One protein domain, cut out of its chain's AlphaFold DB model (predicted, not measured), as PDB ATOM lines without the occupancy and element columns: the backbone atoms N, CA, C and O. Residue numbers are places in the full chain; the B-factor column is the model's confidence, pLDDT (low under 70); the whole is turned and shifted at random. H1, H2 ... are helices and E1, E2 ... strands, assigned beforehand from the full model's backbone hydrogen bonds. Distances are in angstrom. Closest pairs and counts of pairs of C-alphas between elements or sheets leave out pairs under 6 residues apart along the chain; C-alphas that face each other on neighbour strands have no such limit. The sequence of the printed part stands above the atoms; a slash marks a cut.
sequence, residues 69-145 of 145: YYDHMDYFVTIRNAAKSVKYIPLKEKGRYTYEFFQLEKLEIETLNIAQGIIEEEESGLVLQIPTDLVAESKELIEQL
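Overview. This is residues 69 to 145 of the 145 residues of an uncharacterized protein of Flavobacterium sp. (UniProt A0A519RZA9). A two-stranded hairpin, E1 and E2, has helix H2 packed beside E2, on the side away from E1, while the short helix H1 sits at the end of the hairpin where E1 begins and E2 ends. From this small body a long arm, residues 121 to 145, sticks out and ends in helix H3. The printed part has 77 residues, with two strands and then three helices in the order E1, E2, H1, H2, H3; the sheet E1 - E2 is antiparallel and the class is mixed, helices and strands. The whole is extended, with a radius of gyration of the C-alphas of 21.0 A and spans of 66 by 29 by 16 A, the arm making much of the length.

Along the chain. E1, residues 73 to 80, measures 23.5 A from C-alpha 73 at (157.729, 162.234, 170.109) to C-alpha 80. E2, residues 83 to 90, measures 23.7 A. H2, residues 104 to 116, measures 18.5 A, and H1, residues 93 to 101, 11.9 A. H3, residues 132 to 143, measures 16.8 A and ends with C-alpha 143 at (187.526, 188.110, 213.832).

Arrangement. E1 and E2 form a hairpin, antiparallel at 167 degrees, with N 76 and O 87 within hydrogen-bond range at 2.9 A. The closest C-alphas of E2 and H2 are those of Ser 85 and Thr 111, 4.8 A apart. Those of E2 and H1 are Pro 90 and Arg 96, 5.1 A apart. H1 and H2 are close but not clearly touching, at a steep tilt of 63 degrees; their closest C-alphas, Tyr 99 and Glu 105, are 7.3 A apart. H3 is apart from E1, E2, H1 and H2. In H1, H2 and H3 every O i to N i+4 pair is within hydrogen-bond range.

Size, cuts and confidence. The C-alphas farthest apart, Asp 71 and Gln 144, are 66.2 A from each other. The printed part has no cut. The link from H2 to H3, 15 residues, is long; the others are tight. Residues 121 to 145 stand free. The pLDDT is under 70 at residues 120 to 130, 132 and 145.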
ATOM      1  N   TYR A  69     152.756 159.676 174.679       92.38
ATOM      2  CA  TYR A  69     153.963 160.434 174.338       92.38
ATOM      3  C   TYR A  69     154.616 159.937 173.041       92.38
ATOM      4  O   TYR A  69     154.942 160.729 172.153       92.38
ATOM      5  N   TYR A  70     154.711 158.612 172.906       95.31
ATOM      6  CA  TYR A  70     155.345 157.927 171.779       95.31
ATOM      7  C   TYR A  70     154.601 158.116 170.453       95.31
ATOM      8  O   TYR A  70     155.179 157.934 169.387       95.31
ATOM      9  N   ASP A  71     153.341 158.556 170.483       97.19
ATOM     10  CA  ASP A  71     152.591 158.838 169.259       97.19
ATOM     11  C   ASP A  71     153.040 160.146 168.595       97.19
ATOM     12  O   ASP A  71     152.707 160.391 167.430       97.19
ATOM     13  N   HIS A  72     153.741 161.017 169.328       97.88
ATOM     14  CA  HIS A  72     154.103 162.361 168.877       97.88
ATOM     15  C   HIS A  72     155.587 162.687 169.016       97.88
ATOM     16  O   HIS A  72     156.033 163.663 168.403       97.88
ATOM     17  N   MET A  73     156.331 161.946 169.832       97.06
ATOM     18  CA  MET A  73     157.729 162.234 170.109       97.06
ATOM     19  C   MET A  73     158.492 160.963 170.467       97.06
ATOM     20  O   MET A  73     158.111 160.235 171.382       97.06
ATOM     21  N   ASP A  74     159.613 160.766 169.788       97.38
ATOM     22  CA  ASP A  74     160.632 159.808 170.189       97.38
ATOM     23  C   ASP A  74     161.676 160.495 171.062       97.38
ATOM     24  O   ASP A  74     161.877 161.713 171.008       97.38
ATOM     25  N   TYR A  75     162.389 159.709 171.859       96.38
ATOM     26  CA  TYR A  75     163.588 160.183 172.527       96.38
ATOM     27  C   TYR A  75     164.599 159.054 172.674       96.38
ATOM     28  O   TYR A  75     164.243 157.879 172.769       96.38
ATOM     29  N   PHE A  76     165.875 159.417 172.735       95.31
ATOM     30  CA  PHE A  76     166.937 158.496 173.101       95.31
ATOM     31  C   PHE A  76     167.746 159.049 174.265       95.31
ATOM     32  O   PHE A  76     167.959 160.255 174.394       95.31
ATOM     33  N   VAL A  77     168.188 158.140 175.128       96.38
ATOM     34  CA  VAL A  77     169.016 158.447 176.291       96.38
ATOM     35  C   VAL A  77     170.245 157.562 176.241       96.38
ATOM     36  O   VAL A  77     170.122 156.341 176.165       96.38
ATOM     37  N   THR A  78     171.415 158.175 176.357       95.06
ATOM     38  CA  THR A  78     172.682 157.458 176.502       95.06
ATOM     39  C   THR A  78     173.263 157.770 177.868       95.06
ATOM     40  O   THR A  78     173.331 158.928 178.276       95.06
ATOM     41  N   ILE A  79     173.682 156.732 178.589       94.12
ATOM     42  CA  ILE A  79     174.304 156.864 179.907       94.12
ATOM     43  C   ILE A  79     175.664 156.176 179.862       94.12
ATOM     44  O   ILE A  79     175.760 155.005 179.493       94.12
ATOM     45  N   ARG A  80     176.717 156.897 180.247       90.38
ATOM     46  CA  ARG A  80     178.076 156.374 180.400       90.38
ATOM     47  C   ARG A  80     178.641 156.843 181.735       90.38
ATOM     48  O   ARG A  80     178.972 158.014 181.897       90.38
ATOM     49  N   ASN A  81     178.798 155.915 182.678       89.12
ATOM     50  CA  ASN A  81     179.149 156.225 184.068       89.12
ATOM     51  C   ASN A  81     178.179 157.275 184.649       89.12
ATOM     52  O   ASN A  81     176.974 157.045 184.660       89.12
ATOM     53  N   ALA A  82     178.698 158.420 185.102       85.19
ATOM     54  CA  ALA A  82     177.904 159.529 185.627       85.19
ATOM     55  C   ALA A  82     177.349 160.473 184.541       85.19
ATOM     56  O   ALA A  82     176.499 161.307 184.841       85.19
ATOM     57  N   ALA A  83     177.808 160.360 183.290       88.44
ATOM     58  CA  ALA A  83     177.342 161.206 182.198       88.44
ATOM     59  C   ALA A  83     176.051 160.647 181.590       88.44
ATOM     60  O   ALA A  83     175.977 159.466 181.241       88.44
ATOM     61  N   LYS A  84     175.049 161.509 181.424       91.81
ATOM     62  CA  LYS A  84     173.781 161.209 180.755       91.81
ATOM     63  C   LYS A  84     173.556 162.248 179.670       91.81
ATOM     64  O   LYS A  84     173.620 163.429 179.976       91.81
ATOM     65  N   SER A  85     173.224 161.809 178.462       94.31
ATOM     66  CA  SER A  85     172.732 162.665 177.383       94.31
ATOM     67  C   SER A  85     171.336 162.232 176.955       94.31
ATOM     68  O   SER A  85     170.982 161.050 177.029       94.31
ATOM     69  N   VAL A  86     170.522 163.198 176.537       96.19
ATOM     70  CA  VAL A  86     169.181 162.963 175.995       96.19
ATOM     71  C   VAL A  86     169.014 163.711 174.678       96.19
ATOM     72  O   VAL A  86     169.572 164.790 174.501       96.19
ATOM     73  N   LYS A  87     168.235 163.134 173.767       97.62
ATOM     74  CA  LYS A  87     167.748 163.789 172.554       97.62
ATOM     75  C   LYS A  87     166.283 163.440 172.355       97.62
ATOM     76  O   LYS A  87     165.903 162.279 172.488       97.62
ATOM     77  N   TYR A  88     165.498 164.433 171.993       98.06
ATOM     78  CA  TYR A  88     164.096 164.353 171.646       98.06
ATOM     79  C   TYR A  88     163.937 164.548 170.136       98.06
ATOM     80  O   TYR A  88     164.614 165.365 169.509       98.06
ATOM     81  N   ILE A  89     163.037 163.775 169.541       98.12
ATOM     82  CA  ILE A  89     162.748 163.780 168.109       98.12
ATOM     83  C   ILE A  89     161.231 163.936 167.957       98.12
ATOM     84  O   ILE A  89     160.483 162.965 168.093       98.12
ATOM     85  N   PRO A  90     160.743 165.163 167.716       98.19
ATOM     86  CA  PRO A  90     159.334 165.393 167.437       98.19
ATOM     87  C   PRO A  90     158.894 164.685 166.151       98.19
ATOM     88  O   PRO A  90     159.512 164.860 165.104       98.19
ATOM     89  N   LEU A  91     157.799 163.927 166.217       98.12
ATOM     90  CA  LEU A  91     157.234 163.184 165.082       98.12
ATOM     91  C   LEU A  91     156.030 163.895 164.448       98.12
ATOM     92  O   LEU A  91     155.714 163.684 163.279       98.12
ATOM     93  N   LYS A  92     155.318 164.712 165.233       98.00
ATOM     94  CA  LYS A  92     154.085 165.416 164.837       98.00
ATOM     95  C   LYS A  92     154.082 166.849 165.367       98.00
ATOM     96  O   LYS A  92     154.793 167.157 166.320       98.00
ATOM     97  N   GLU A  93     153.187 167.689 164.844       98.00
ATOM     98  CA  GLU A  93     153.039 169.099 165.254       98.00
ATOM     99  C   GLU A  93     152.883 169.294 166.766       98.00
ATOM    100  O   GLU A  93     153.532 170.155 167.351       98.00
ATOM    101  N   LYS A  94     152.080 168.455 167.429       97.94
ATOM    102  CA  LYS A  94     151.909 168.509 168.889       97.94
ATOM    103  C   LYS A  94     153.221 168.211 169.632       97.94
ATOM    104  O   LYS A  94     153.541 168.849 170.635       97.94
ATOM    105  N   GLY A  95     154.009 167.273 169.103       98.44
ATOM    106  CA  GLY A  95     155.355 166.963 169.587       98.44
ATOM    107  C   GLY A  95     156.303 168.141 169.398       98.44
ATOM    108  O   GLY A  95     157.000 168.517 170.337       98.44
ATOM    109  N   ARG A  96     156.269 168.779 168.223       98.56
ATOM    110  CA  ARG A  96     157.087 169.959 167.911       98.56
ATOM    111  C   ARG A  96     156.753 171.120 168.845       98.56
ATOM    112  O   ARG A  96     157.653 171.673 169.469       98.56
ATOM    113  N   TYR A  97     155.466 171.407 169.037       98.44
ATOM    114  CA  TYR A  97     155.019 172.424 169.986       98.44
ATOM    115  C   TYR A  97     155.492 172.107 171.410       98.44
ATOM    116  O   TYR A  97     155.966 172.988 172.112       98.44
ATOM    117  N   THR A  98     155.416 170.846 171.844       98.25
ATOM    118  CA  THR A  98     155.892 170.428 173.176       98.25
ATOM    119  C   THR A  98     157.395 170.638 173.340       98.25
ATOM    120  O   THR A  98     157.835 171.152 174.369       98.25
ATOM    121  N   TYR A  99     158.173 170.264 172.324       98.50
ATOM    122  CA  TYR A  99     159.622 170.442 172.288       98.50
ATOM    123  C   TYR A  99     160.014 171.917 172.420       98.50
ATOM    124  O   TYR A  99     160.856 172.262 173.252       98.50
ATOM    125  N   GLU A 100     159.355 172.787 171.655       98.44
ATOM    126  CA  GLU A 100     159.572 174.236 171.669       98.44
ATOM    127  C   GLU A 100     159.098 174.865 172.987       98.44
ATOM    128  O   GLU A 100     159.854 175.580 173.647       98.44
ATOM    129  N   PHE A 101     157.872 174.552 173.418       98.00
ATOM    130  CA  PHE A 101     157.258 175.113 174.621       98.00
ATOM    131  C   PHE A 101     158.101 174.826 175.864       98.00
ATOM    132  O   PHE A 101     158.400 175.745 176.624       98.00
ATOM    133  N   PHE A 102     158.537 173.574 176.052       96.94
ATOM    134  CA  PHE A 102     159.374 173.169 177.188       96.94
ATOM    135  C   PHE A 102     160.877 173.344 176.955       96.94
ATOM    136  O   PHE A 102     161.675 172.956 177.817       96.94
ATOM    137  N   GLN A 103     161.265 173.966 175.837       97.62
ATOM    138  CA  GLN A 103     162.652 174.272 175.488       97.62
ATOM    139  C   GLN A 103     163.540 173.031 175.637       97.62
ATOM    140  O   GLN A 103     164.566 173.080 176.318       97.62
ATOM    141  N   LEU A 104     163.095 171.890 175.106       97.00
ATOM    142  CA  LEU A 104     163.772 170.611 175.326       97.00
ATOM    143  C   LEU A 104     165.188 170.616 174.742       97.00
ATOM    144  O   LEU A 104     166.073 170.044 175.362       97.00
ATOM    145  N   GLU A 105     165.426 171.366 173.664       97.44
ATOM    146  CA  GLU A 105     166.762 171.609 173.103       97.44
ATOM    147  C   GLU A 105     167.786 172.050 174.157       97.44
ATOM    148  O   GLU A 105     168.905 171.553 174.173       97.44
ATOM    149  N   LYS A 106     167.404 172.939 175.083       95.94
ATOM    150  CA  LYS A 106     168.322 173.392 176.138       95.94
ATOM    151  C   LYS A 106     168.756 172.239 177.033       95.94
ATOM    152  O   LYS A 106     169.929 172.135 177.350       95.94
ATOM    153  N   LEU A 107     167.835 171.333 177.368       94.06
ATOM    154  CA  LEU A 107     168.161 170.144 178.153       94.06
ATOM    155  C   LEU A 107     169.088 169.200 177.373       94.06
ATOM    156  O   LEU A 107     169.978 168.581 177.952       94.06
ATOM    157  N   GLU A 108     168.901 169.079 176.060       96.44
ATOM    158  CA  GLU A 108     169.805 168.298 175.210       96.44
ATOM    159  C   GLU A 108     171.213 168.895 175.207       96.44
ATOM    160  O   GLU A 108     172.175 168.168 175.436       96.44
ATOM    161  N   ILE A 109     171.330 170.212 175.010       94.81
ATOM    162  CA  ILE A 109     172.606 170.938 175.019       94.81
ATOM    163  C   ILE A 109     173.283 170.804 176.385       94.81
ATOM    164  O   ILE A 109     174.415 170.340 176.441       94.81
ATOM    165  N   GLU A 110     172.580 171.121 177.475       92.25
ATOM    166  CA  GLU A 110     173.087 171.018 178.852       92.25
ATOM    167  C   GLU A 110     173.620 169.602 179.131       92.25
ATOM    168  O   GLU A 110     174.741 169.409 179.600       92.25
ATOM    169  N   THR A 111     172.840 168.570 178.790       93.31
ATOM    170  CA  THR A 111     173.239 167.178 179.048       93.31
ATOM    171  C   THR A 111     174.398 166.712 178.163       93.31
ATOM    172  O   THR A 111     175.237 165.932 178.617       93.31
ATOM    173  N   LEU A 112     174.494 167.199 176.922       93.81
ATOM    174  CA  LEU A 112     175.636 166.936 176.042       93.81
ATOM    175  C   LEU A 112     176.900 167.657 176.515       93.81
ATOM    176  O   LEU A 112     177.953 167.023 176.568       93.81
ATOM    177  N   ASN A 113     176.794 168.919 176.924       92.81
ATOM    178  CA  ASN A 113     177.905 169.705 177.460       92.81
ATOM    179  C   ASN A 113     178.495 169.027 178.702       92.81
ATOM    180  O   ASN A 113     179.699 168.758 178.749       92.81
ATOM    181  N   ILE A 114     177.640 168.613 179.645       89.62
ATOM    182  CA  ILE A 114     178.054 167.832 180.819       89.62
ATOM    183  C   ILE A 114     178.744 166.529 180.392       89.62
ATOM    184  O   ILE A 114     179.797 166.177 180.925       89.62
ATOM    185  N   ALA A 115     178.193 165.806 179.410       91.12
ATOM    186  CA  ALA A 115     178.780 164.555 178.927       91.12
ATOM    187  C   ALA A 115     180.139 164.742 178.223       91.12
ATOM    188  O   ALA A 115     180.947 163.810 178.203       91.12
ATOM    189  N   GLN A 116     180.404 165.928 177.674       90.75
ATOM    190  CA  GLN A 116     181.692 166.320 177.093       90.75
ATOM    191  C   GLN A 116     182.699 166.827 178.138       90.75
ATOM    192  O   GLN A 116     183.865 167.030 177.802       90.75
ATOM    193  N   GLY A 117     182.282 167.002 179.396       88.75
ATOM    194  CA  GLY A 117     183.118 167.560 180.459       88.75
ATOM    195  C   GLY A 117     183.180 169.089 180.458       88.75
ATOM    196  O   GLY A 117     184.079 169.654 181.079       88.75
ATOM    197  N   ILE A 118     182.250 169.761 179.774       88.12
ATOM    198  CA  ILE A 118     182.081 171.210 179.875       88.12
ATOM    199  C   ILE A 118     181.409 171.494 181.220       88.12
ATOM    200  O   ILE A 118     180.302 171.028 181.486       88.12
ATOM    201  N   ILE A 119     182.106 172.235 182.078       74.25
ATOM    202  CA  ILE A 119     181.552 172.748 183.328       74.25
ATOM    203  C   ILE A 119     180.895 174.079 182.981       74.25
ATOM    204  O   ILE A 119     181.586 175.071 182.762       74.25
ATOM    205  N   GLU A 120     179.571 174.090 182.876       63.72
ATOM    206  CA  GLU A 120     178.827 175.346 182.850       63.72
ATOM    207  C   GLU A 120     178.822 175.905 184.276       63.72
ATOM    208  O   GLU A 120     178.465 175.198 185.222       63.72
ATOM    209  N   GLU A 121     179.265 177.153 184.453       58.53
ATOM    210  CA  GLU A 121     178.981 177.873 185.693       58.53
ATOM    211  C   GLU A 121     177.458 177.927 185.820       58.53
ATOM    212  O   GLU A 121     176.786 178.439 184.923       58.53
ATOM    213  N   GLU A 122     176.896 177.347 186.887       52.56
ATOM    214  CA  GLU A 122     175.476 177.525 187.171       52.56
ATOM    215  C   GLU A 122     175.221 179.036 187.217       52.56
ATOM    216  O   GLU A 122     175.705 179.717 188.124       52.56
ATOM    217  N   GLU A 123     174.452 179.576 186.262       49.19
ATOM    218  CA  GLU A 123     173.760 180.837 186.500       49.19
ATOM    219  C   GLU A 123     172.909 180.580 187.734       49.19
ATOM    220  O   GLU A 123     171.891 179.885 187.687       49.19
ATOM    221  N   SER A 124     173.403 181.056 188.868       41.72
ATOM    222  CA  SER A 124     172.843 180.800 190.173       41.72
ATOM    223  C   SER A 124     171.434 181.379 190.249       41.72
ATOM    224  O   SER A 124     171.219 182.521 190.667       41.72
ATOM    225  N   GLY A 125     170.447 180.592 189.836       44.06
ATOM    226  CA  GLY A 125     169.046 180.830 190.112       44.06
ATOM    227  C   GLY A 125     168.858 180.729 191.621       44.06
ATOM    228  O   GLY A 125     168.663 179.635 192.138       44.06
ATOM    229  N   LEU A 126     168.924 181.885 192.290       43.25
ATOM    230  CA  LEU A 126     169.058 182.104 193.738       43.25
ATOM    231  C   LEU A 126     170.478 181.960 194.319       43.25
ATOM    232  O   LEU A 126     170.678 181.280 195.321       43.25
ATOM    233  N   VAL A 127     171.438 182.749 193.836       43.12
ATOM    234  CA  VAL A 127     172.248 183.478 194.827       43.12
ATOM    235  C   VAL A 127     171.358 184.619 195.306       43.12
ATOM    236  O   VAL A 127     171.133 185.594 194.590       43.12
ATOM    237  N   LEU A 128     170.789 184.483 196.509       49.66
ATOM    238  CA  LEU A 128     170.530 185.665 197.328       49.66
ATOM    239  C   LEU A 128     171.869 186.394 197.342       49.66
ATOM    240  O   LEU A 128     172.805 185.913 197.975       49.66
ATOM    241  N   GLN A 129     171.998 187.460 196.551       53.59
ATOM    242  CA  GLN A 129     173.140 188.350 196.652       53.59
ATOM    243  C   GLN A 129     173.081 188.865 198.079       53.59
ATOM    244  O   GLN A 129     172.266 189.734 198.378       53.59
ATOM    245  N   ILE A 130     173.834 188.231 198.978       61.59
ATOM    246  CA  ILE A 130     173.959 188.709 200.342       61.59
ATOM    247  C   ILE A 130     174.584 190.091 200.174       61.59
ATOM    248  O   ILE A 130     175.674 190.174 199.596       61.59
ATOM    249  N   PRO A 131     173.882 191.160 200.582       72.88
ATOM    250  CA  PRO A 131     174.421 192.504 200.515       72.88
ATOM    251  C   PRO A 131     175.838 192.512 201.103       72.88
ATOM    252  O   PRO A 131     176.100 191.897 202.140       72.88
ATOM    253  N   THR A 132     176.786 193.107 200.382       69.75
ATOM    254  CA  THR A 132     178.221 193.047 200.714       69.75
ATOM    255  C   THR A 132     178.532 193.575 202.116       69.75
ATOM    256  O   THR A 132     179.499 193.144 202.737       69.75
ATOM    257  N   ASP A 133     177.686 194.467 202.616       72.50
ATOM    258  CA  ASP A 133     177.636 194.994 203.978       72.50
ATOM    259  C   ASP A 133     177.385 193.904 205.029       72.50
ATOM    260  O   ASP A 133     178.146 193.805 205.988       72.50
ATOM    261  N   LEU A 134     176.421 193.005 204.812       73.81
ATOM    262  CA  LEU A 134     176.149 191.888 205.729       73.81
ATOM    263  C   LEU A 134     177.299 190.870 205.756       73.81
ATOM    264  O   LEU A 134     177.605 190.281 206.796       73.81
ATOM    265  N   VAL A 135     177.974 190.675 204.618       75.94
ATOM    266  CA  VAL A 135     179.181 189.834 204.550       75.94
ATOM    267  C   VAL A 135     180.329 190.477 205.335       75.94
ATOM    268  O   VAL A 135     181.041 189.766 206.043       75.94
ATOM    269  N   ALA A 136     180.499 191.797 205.245       75.12
ATOM    270  CA  ALA A 136     181.532 192.527 205.976       75.12
ATOM    271  C   ALA A 136     181.296 192.491 207.495       75.12
ATOM    272  O   ALA A 136     182.206 192.108 208.230       75.12
ATOM    273  N   GLU A 137     180.071 192.766 207.955       81.38
ATOM    274  CA  GLU A 137     179.717 192.710 209.383       81.38
ATOM    275  C   GLU A 137     179.934 191.311 209.972       81.38
ATOM    276  O   GLU A 137     180.480 191.162 211.064       81.38
ATOM    277  N   SER A 138     179.561 190.260 209.233       75.19
ATOM    278  CA  SER A 138     179.765 188.884 209.702       75.19
ATOM    279  C   SER A 138     181.245 188.512 209.839       75.19
ATOM    280  O   SER A 138     181.604 187.772 210.753       75.19
ATOM    281  N   LYS A 139     182.118 189.045 208.973       79.06
ATOM    282  CA  LYS A 139     183.568 188.828 209.062       79.06
ATOM    283  C   LYS A 139     184.176 189.550 210.256       79.06
ATOM    284  O   LYS A 139     184.951 188.933 210.976       79.06
ATOM    285  N   GLU A 140     183.780 190.798 210.501       83.75
ATOM    286  CA  GLU A 140     184.249 191.546 211.674       83.75
ATOM    287  C   GLU A 140     183.850 190.860 212.986       83.75
ATOM    288  O   GLU A 140     184.657 190.788 213.909       83.75
ATOM    289  N   LEU A 141     182.641 190.293 213.064       81.50
ATOM    290  CA  LEU A 141     182.198 189.539 214.243       81.50
ATOM    291  C   LEU A 141     182.976 188.235 214.456       81.50
ATOM    292  O   LEU A 141     183.213 187.851 215.597       81.50
ATOM    293  N   ILE A 142     183.359 187.545 213.378       81.19
ATOM    294  CA  ILE A 142     184.138 186.300 213.457       81.19
ATOM    295  C   ILE A 142     185.586 186.581 213.866       81.19
ATOM    296  O   ILE A 142     186.161 185.792 214.606       81.19
ATOM    297  N   GLU A 143     186.171 187.698 213.431       78.50
ATOM    298  CA  GLU A 143     187.526 188.110 213.832       78.50
ATOM    299  C   GLU A 143     187.611 188.599 215.290       78.50
ATOM    300  O   GLU A 143     188.708 188.731 215.835       78.50
ATOM    301  N   GLN A 144     186.468 188.854 215.930       76.25
ATOM    302  CA  GLN A 144     186.367 189.239 217.342       76.25
ATOM    303  C   GLN A 144     186.137 188.052 218.299       76.25
ATOM    304  O   GLN A 144     186.054 188.269 219.511       76.25
ATOM    305  N   LEU A 145     186.036 186.822 217.779       61.66
ATOM    306  CA  LEU A 145     185.951 185.568 218.544       61.66
ATOM    307  C   LEU A 145     187.316 184.874 218.629       61.66
ATOM    308  O   LEU A 145     187.598 184.311 219.712       61.66
TER     309      LEU A 145